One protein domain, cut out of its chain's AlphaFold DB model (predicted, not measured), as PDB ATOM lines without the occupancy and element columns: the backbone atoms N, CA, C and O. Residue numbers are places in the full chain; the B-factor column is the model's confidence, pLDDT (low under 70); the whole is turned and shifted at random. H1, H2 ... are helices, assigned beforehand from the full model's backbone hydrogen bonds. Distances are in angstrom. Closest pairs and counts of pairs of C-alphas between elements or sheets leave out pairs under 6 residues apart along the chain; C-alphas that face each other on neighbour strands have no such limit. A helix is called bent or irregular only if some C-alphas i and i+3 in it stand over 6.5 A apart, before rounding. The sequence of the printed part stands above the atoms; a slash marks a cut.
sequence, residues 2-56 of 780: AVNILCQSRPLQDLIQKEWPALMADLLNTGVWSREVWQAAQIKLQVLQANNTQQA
ATOM      1  N   ALA A   2      10.162  -0.274  14.880       46.91
ATOM      2  CA  ALA A   2      11.149   0.743  15.287       46.91
ATOM      3  C   ALA A   2      12.634   0.318  15.207       46.91
ATOM      4  O   ALA A   2      13.433   1.058  14.646       46.91
ATOM      5  N   VAL A   3      12.993  -0.890  15.666       54.50
ATOM      6  CA  VAL A   3      14.374  -1.417  15.591       54.50
ATOM      7  C   VAL A   3      14.948  -1.380  14.164       54.50
ATOM      8  O   VAL A   3      16.089  -0.978  13.990       54.50
ATOM      9  N   ASN A   4      14.169  -1.700  13.122       55.56
ATOM     10  CA  ASN A   4      14.654  -1.612  11.735       55.56
ATOM     11  C   ASN A   4      14.992  -0.166  11.324       55.56
ATOM     12  O   ASN A   4      15.958   0.038  10.601       55.56
ATOM     13  N   ILE A   5      14.204   0.818  11.775       62.19
ATOM     14  CA  ILE A   5      14.382   2.244  11.445       62.19
ATOM     15  C   ILE A   5      15.635   2.782  12.152       62.19
ATOM     16  O   ILE A   5      16.495   3.411  11.535       62.19
ATOM     17  N   LEU A   6      15.774   2.449  13.439       57.12
ATOM     18  CA  LEU A   6      16.936   2.772  14.266       57.12
ATOM     19  C   LEU A   6      18.233   2.158  13.705       57.12
ATOM     20  O   LEU A   6      19.250   2.838  13.614       57.12
ATOM     21  N   CYS A   7      18.199   0.908  13.238       59.84
ATOM     22  CA  CYS A   7      19.373   0.241  12.664       59.84
ATOM     23  C   CYS A   7      19.741   0.686  11.233       59.84
ATOM     24  O   CYS A   7      20.776   0.247  10.733       59.84
ATOM     25  N   GLN A   8      18.942   1.519  10.556       68.38
ATOM     26  CA  GLN A   8      19.227   1.990   9.187       68.38
ATOM     27  C   GLN A   8      19.962   3.341   9.126       68.38
ATOM     28  O   GLN A   8      20.441   3.732   8.063       68.38
ATOM     29  N   SER A   9      20.086   4.053  10.248       71.56
ATOM     30  CA  SER A   9      20.672   5.397  10.304       71.56
ATOM     31  C   SER A   9      22.056   5.373  10.964       71.56
ATOM     32  O   SER A   9      22.168   5.201  12.172       71.56
ATOM     33  N   ARG A  10      23.127   5.575  10.177       65.81
ATOM     34  CA  ARG A  10      24.534   5.532  10.645       65.81
ATOM     35  C   ARG A  10      24.805   6.269  11.976       65.81
ATOM     36  O   ARG A  10      25.290   5.607  12.882       65.81
ATOM     37  N   PRO A  11      24.454   7.559  12.170       59.03
ATOM     38  CA  PRO A  11      24.742   8.250  13.436       59.03
ATOM     39  C   PRO A  11      23.961   7.694  14.640       59.03
ATOM     40  O   PRO A  11      24.355   7.919  15.780       59.03
ATOM     41  N   LEU A  12      22.872   6.952  14.409       57.00
ATOM     42  CA  LEU A  12      22.165   6.220  15.460       57.00
ATOM     43  C   LEU A  12      22.762   4.826  15.693       57.00
ATOM     44  O   LEU A  12      22.688   4.350  16.819       57.00
ATOM     45  N   GLN A  13      23.404   4.184  14.708       62.62
ATOM     46  CA  GLN A  13      24.075   2.887  14.904       62.62
ATOM     47  C   GLN A  13      25.174   2.950  15.975       62.62
ATOM     48  O   GLN A  13      25.316   1.994  16.738       62.62
ATOM     49  N   ASP A  14      25.916   4.054  16.067       69.19
ATOM     50  CA  ASP A  14      26.975   4.226  17.074       69.19
ATOM     51  C   ASP A  14      26.392   4.493  18.471       69.19
ATOM     52  O   ASP A  14      26.819   3.885  19.454       69.19
ATOM     53  N   LEU A  15      25.345   5.328  18.558       59.16
ATOM     54  CA  LEU A  15      24.597   5.561  19.800       59.16
ATOM     55  C   LEU A  15      23.961   4.259  20.318       59.16
ATOM     56  O   LEU A  15      24.071   3.934  21.497       59.16
ATOM     57  N   ILE A  16      23.358   3.472  19.423       66.81
ATOM     58  CA  ILE A  16      22.780   2.158  19.724       66.81
ATOM     59  C   ILE A  16      23.875   1.202  20.205       66.81
ATOM     60  O   ILE A  16      23.724   0.611  21.265       66.81
ATOM     61  N   GLN A  17      25.005   1.072  19.504       69.69
ATOM     62  CA  GLN A  17      26.092   0.191  19.959       69.69
ATOM     63  C   GLN A  17      26.612   0.552  21.359       69.69
ATOM     64  O   GLN A  17      26.971  -0.347  22.119       69.69
ATOM     65  N   LYS A  18      26.604   1.840  21.723       77.25
ATOM     66  CA  LYS A  18      27.059   2.325  23.031       77.25
ATOM     67  C   LYS A  18      26.014   2.189  24.147       77.25
ATOM     68  O   LYS A  18      26.370   1.805  25.257       77.25
ATOM     69  N   GLU A  19      24.746   2.509  23.882       79.00
ATOM     70  CA  GLU A  19      23.715   2.685  24.925       79.00
ATOM     71  C   GLU A  19      22.642   1.581  24.943       79.00
ATOM     72  O   GLU A  19      22.027   1.329  25.982       79.00
ATOM     73  N   TRP A  20      22.443   0.858  23.834       77.88
ATOM     74  CA  TRP A  20      21.463  -0.235  23.741       77.88
ATOM     75  C   TRP A  20      21.687  -1.364  24.758       77.88
ATOM     76  O   TRP A  20      20.688  -1.847  25.288       77.88
ATOM     77  N   PRO A  21      22.924  -1.785  25.113       77.50
ATOM     78  CA  PRO A  21      23.118  -2.803  26.146       77.50
ATOM     79  C   PRO A  21      22.538  -2.395  27.509       77.50
ATOM     80  O   PRO A  21      21.899  -3.216  28.165       77.50
ATOM     81  N   ALA A  22      22.696  -1.125  27.901       74.06
ATOM     82  CA  ALA A  22      22.146  -0.588  29.146       74.06
ATOM     83  C   ALA A  22      20.620  -0.408  29.058       74.06
ATOM     84  O   ALA A  22      19.891  -0.905  29.911       74.06
ATOM     85  N   LEU A  23      20.126   0.204  27.974       75.75
ATOM     86  CA  LEU A  23      18.691   0.407  27.744       75.75
ATOM     87  C   LEU A  23      17.909  -0.922  27.719       75.75
ATOM     88  O   LEU A  23      16.798  -1.008  28.242       75.75
ATOM     89  N   MET A  24      18.485  -1.969  27.120       73.31
ATOM     90  CA  MET A  24      17.890  -3.308  27.091       73.31
ATOM     91  C   MET A  24      17.960  -4.016  28.448       73.31
ATOM     92  O   MET A  24      17.040  -4.763  28.771       73.31
ATOM     93  N   ALA A  25      19.009  -3.788  29.247       71.31
ATOM     94  CA  ALA A  25      19.073  -4.301  30.614       71.31
ATOM     95  C   ALA A  25      17.966  -3.680  31.481       71.31
ATOM     96  O   ALA A  25      17.233  -4.413  32.140       71.31
ATOM     97  N   ASP A  26      17.756  -2.364  31.402       74.75
ATOM     98  CA  ASP A  26      16.669  -1.686  32.121       74.75
ATOM     99  C   ASP A  26      15.274  -2.143  31.653       74.75
ATOM    100  O   ASP A  26      14.381  -2.341  32.479       74.75
ATOM    101  N   LEU A  27      15.070  -2.379  30.351       70.50
ATOM    102  CA  LEU A  27      13.790  -2.878  29.814       70.50
ATOM    103  C   LEU A  27      13.496  -4.352  30.154       70.50
ATOM    104  O   LEU A  27      12.325  -4.730  30.235       70.50
ATOM    105  N   LEU A  28      14.530  -5.164  30.404       74.81
ATOM    106  CA  LEU A  28      14.392  -6.495  31.010       74.81
ATOM    107  C   LEU A  28      14.104  -6.393  32.517       74.81
ATOM    108  O   LEU A  28      13.162  -7.011  33.005       74.81
ATOM    109  N   ASN A  29      14.876  -5.582  33.251       77.00
ATOM    110  CA  ASN A  29      14.755  -5.416  34.705       77.00
ATOM    111  C   ASN A  29      13.404  -4.813  35.130       77.00
ATOM    112  O   ASN A  29      12.898  -5.116  36.207       77.00
ATOM    113  N   THR A  30      12.800  -3.981  34.279       83.81
ATOM    114  CA  THR A  30      11.446  -3.430  34.480       83.81
ATOM    115  C   THR A  30      10.321  -4.376  34.042       83.81
ATOM    116  O   THR A  30       9.150  -4.022  34.171       83.81
ATOM    117  N   GLY A  31      10.641  -5.567  33.519       80.06
ATOM    118  CA  GLY A  31       9.663  -6.570  33.078       80.06
ATOM    119  C   GLY A  31       8.856  -6.184  31.832       80.06
ATOM    120  O   GLY A  31       7.907  -6.880  31.481       80.06
ATOM    121  N   VAL A  32       9.210  -5.085  31.155       78.62
ATOM    122  CA  VAL A  32       8.476  -4.576  29.982       78.62
ATOM    123  C   VAL A  32       8.750  -5.435  28.741       78.62
ATOM    124  O   VAL A  32       7.908  -5.514  27.847       78.62
ATOM    125  N   TRP A  33       9.924  -6.070  28.663       78.62
ATOM    126  CA  TRP A  33      10.307  -6.994  27.591       78.62
ATOM    127  C   TRP A  33      10.552  -8.395  28.160       78.62
ATOM    128  O   TRP A  33      11.234  -8.546  29.173       78.62
ATOM    129  N   SER A  34      10.049  -9.435  27.488       86.75
ATOM    130  CA  SER A  34      10.386 -10.817  27.844       86.75
ATOM    131  C   SER A  34      11.789 -11.199  27.352       86.75
ATOM    132  O   SER A  34      12.361 -10.577  26.446       86.75
ATOM    133  N   ARG A  35      12.334 -12.281  27.917       74.62
ATOM    134  CA  ARG A  35      13.642 -12.822  27.524       74.62
ATOM    135  C   ARG A  35      13.659 -13.278  26.059       74.62
ATOM    136  O   ARG A  35      14.686 -13.106  25.403       74.62
ATOM    137  N   GLU A  36      12.543 -13.787  25.521       77.31
ATOM    138  CA  GLU A  36      12.448 -14.155  24.099       77.31
ATOM    139  C   GLU A  36      12.447 -12.921  23.186       77.31
ATOM    140  O   GLU A  36      13.122 -12.924  22.156       77.31
ATOM    141  N   VAL A  37      11.751 -11.838  23.566       71.88
ATOM    142  CA  VAL A  37      11.748 -10.580  22.793       71.88
ATOM    143  C   VAL A  37      13.158  -9.983  22.727       71.88
ATOM    144  O   VAL A  37      13.586  -9.529  21.663       71.88
ATOM    145  N   TRP A  38      13.917 -10.049  23.825       78.50
ATOM    146  CA  TRP A  38      15.329  -9.654  23.850       78.50
ATOM    147  C   TRP A  38      16.211 -10.548  22.961       78.50
ATOM    148  O   TRP A  38      16.993 -10.023  22.165       78.50
ATOM    149  N   GLN A  39      16.057 -11.879  23.011       75.94
ATOM    150  CA  GLN A  39      16.795 -12.798  22.128       75.94
ATOM    151  C   GLN A  39      16.485 -12.544  20.644       75.94
ATOM    152  O   GLN A  39      17.403 -12.442  19.826       75.94
ATOM    153  N   ALA A  40      15.210 -12.359  20.290       70.94
ATOM    154  CA  ALA A  40      14.788 -12.042  18.928       70.94
ATOM    155  C   ALA A  40      15.341 -10.686  18.443       70.94
ATOM    156  O   ALA A  40      15.722 -10.554  17.276       70.94
ATOM    157  N   ALA A  41      15.432  -9.688  19.329       70.25
ATOM    158  CA  ALA A  41      16.056  -8.403  19.022       70.25
ATOM    159  C   ALA A  41      17.574  -8.531  18.791       70.25
ATOM    160  O   ALA A  41      18.081  -7.960  17.825       70.25
ATOM    161  N   GLN A  42      18.283  -9.314  19.614       76.69
ATOM    162  CA  GLN A  42      19.724  -9.570  19.471       76.69
ATOM    163  C   GLN A  42      20.064 -10.274  18.152       76.69
ATOM    164  O   GLN A  42      20.888  -9.777  17.384       76.69
ATOM    165  N   ILE A  43      19.376 -11.378  17.833       75.19
ATOM    166  CA  ILE A  43      19.567 -12.113  16.569       75.19
ATOM    167  C   ILE A  43      19.344 -11.178  15.371       75.19
ATOM    168  O   ILE A  43      20.121 -11.164  14.416       75.19
ATOM    169  N   LYS A  44      18.306 -10.334  15.433       71.31
ATOM    170  CA  LYS A  44      17.992  -9.394  14.354       71.31
ATOM    171  C   LYS A  44      19.020  -8.266  14.213       71.31
ATOM    172  O   LYS A  44      19.298  -7.859  13.086       71.31
ATOM    173  N   LEU A  45      19.601  -7.791  15.317       74.31
ATOM    174  CA  LEU A  45      20.695  -6.815  15.303       74.31
ATOM    175  C   LEU A  45      21.936  -7.399  14.605       74.31
ATOM    176  O   LEU A  45      22.472  -6.774  13.691       74.31
ATOM    177  N   GLN A  46      22.325  -8.625  14.971       75.38
ATOM    178  CA  GLN A  46      23.482  -9.324  14.400       75.38
ATOM    179  C   GLN A  46      23.331  -9.563  12.889       75.38
ATOM    180  O   GLN A  46      24.255  -9.285  12.125       75.38
ATOM    181  N   VAL A  47      22.149  -9.994  12.428       73.00
ATOM    182  CA  VAL A  47      21.860 -10.165  10.989       73.00
ATOM    183  C   VAL A  47      21.952  -8.835  10.226       73.00
ATOM    184  O   VAL A  47      22.501  -8.792   9.124       73.00
ATOM    185  N   LEU A  48      21.469  -7.728  10.803       69.81
ATOM    186  CA  LEU A  48      21.578  -6.404  10.178       69.81
ATOM    187  C   LEU A  48      23.033  -5.902  10.128       69.81
ATOM    188  O   LEU A  48      23.448  -5.352   9.108       69.81
ATOM    189  N   GLN A  49      23.828  -6.137  11.175       73.44
ATOM    190  CA  GLN A  49      25.262  -5.820  11.193       73.44
ATOM    191  C   GLN A  49      26.042  -6.636  10.146       73.44
ATOM    192  O   GLN A  49      26.842  -6.068   9.395       73.44
ATOM    193  N   ALA A  50      25.769  -7.940  10.032       70.38
ATOM    194  CA  ALA A  50      26.386  -8.807   9.030       70.38
ATOM    195  C   ALA A  50      26.079  -8.332   7.598       70.38
ATOM    196  O   ALA A  50      27.000  -8.147   6.798       70.38
ATOM    197  N   ASN A  51      24.807  -8.037   7.299       69.00
ATOM    198  CA  ASN A  51      24.382  -7.542   5.986       69.00
ATOM    199  C   ASN A  51      25.025  -6.189   5.635       69.00
ATOM    200  O   ASN A  51      25.539  -6.026   4.528       69.00
ATOM    201  N   ASN A  52      25.070  -5.240   6.578       66.44
ATOM    202  CA  ASN A  52      25.736  -3.948   6.371       66.44
ATOM    203  C   ASN A  52      27.246  -4.118   6.110       66.44
ATOM    204  O   ASN A  52      27.813  -3.420   5.268       66.44
ATOM    205  N   THR A  53      27.891  -5.079   6.778       70.00
ATOM    206  CA  THR A  53      29.320  -5.386   6.587       70.00
ATOM    207  C   THR A  53      29.592  -6.018   5.220       70.00
ATOM    208  O   THR A  53      30.597  -5.699   4.582       70.00
ATOM    209  N   GLN A  54      28.693  -6.878   4.730       63.81
ATOM    210  CA  GLN A  54      28.774  -7.415   3.368       63.81
ATOM    211  C   GLN A  54      28.569  -6.315   2.316       63.81
ATOM    212  O   GLN A  54      29.391  -6.193   1.409       63.81
ATOM    213  N   GLN A  55      27.549  -5.462   2.474       60.88
ATOM    214  CA  GLN A  55      27.290  -4.349   1.551       60.88
ATOM    215  C   GLN A  55      28.464  -3.363   1.471       60.88
ATOM    216  O   GLN A  55      28.822  -2.922   0.378       60.88
ATOM    217  N   ALA A  56      29.116  -3.066   2.601       55.94
ATOM    218  CA  ALA A  56      30.322  -2.237   2.628       55.94
ATOM    219  C   ALA A  56      31.489  -2.862   1.837       55.94
ATOM    220  O   ALA A  56      32.203  -2.145   1.138       55.94
TER     221      ALA A  56
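Overview. This is residues 2 to 56 of the 780 residues of an uncharacterized protein of Catenaria anguillulae PL171 (UniProt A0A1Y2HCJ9). A long helix, H3, makes one side of the model, and a bent helix, H2, is joined to it at one end and folds back the opposite way, so that the two meet near their shared turn and stay open farther along. The short helix H1 sits at the open part, near both H3 and the first arm of H2. The printed part has 55 residues with three named helices, in the order H1, H2, H3, and no named strand; the class is all helix. It is only just compact, close to loose, with a radius of gyration of the C-alphas of 11.8 A, and its spans are 37 by 20 by 16 A, an elongated outline.

Arrangement. H3, residues 35 to 56, is the longest helix. H2, residues 10 to 29, was assigned as one helix by its hydrogen bonds but is bent: C-alphas 18 and 21 are 7.2 A apart. Its arms, H2a (residues 10 to 18) and H2b (residues 21 to 29), stand at a steep tilt of 59 degrees. H2b and H3 form a helical hairpin and only just touch, with 3 pairs of C-alphas within 8 A, at a shallow tilt of 18 degrees, opposite ways. H3 touches H2b with residues 35 to 38 alone; the closest C-alphas of the two are those of Leu 28 and Arg 35, 7.3 A apart. H2a and H3 are apart. H1, residues 2 to 6, is close to but not clearly touching H2a, the closest C-alphas being those of Leu 6 and Leu 12, 6.4 A apart. It is likewise close to but not clearly touching H3, with C-alphas of Val 3 and Ala 41 closest, 8.0 A apart. In H1, H2b and H3 every O i to N i+4 pair is within hydrogen-bond range; in H2a, 3 of 5 are.

Along the chain. H3 is 31.8 A long and ends at C-alpha 56 (30.322, -2.237, 2.628). H2a is 13.0 A long, from C-alpha 10 (24.534, 5.532, 10.645), and H2b is 12.2 A. H1 begins at C-alpha 2 (11.149, 0.743, 15.287).

Size, cuts and confidence. The C-alphas of Gly 31 and Ala 56 are the farthest apart, 37.1 A. The printed part has no cut, and both links are tight. Mean pLDDT of the printed part is 70.2; 21 residues are under 70, among them 2 to 8 and 10 to 17.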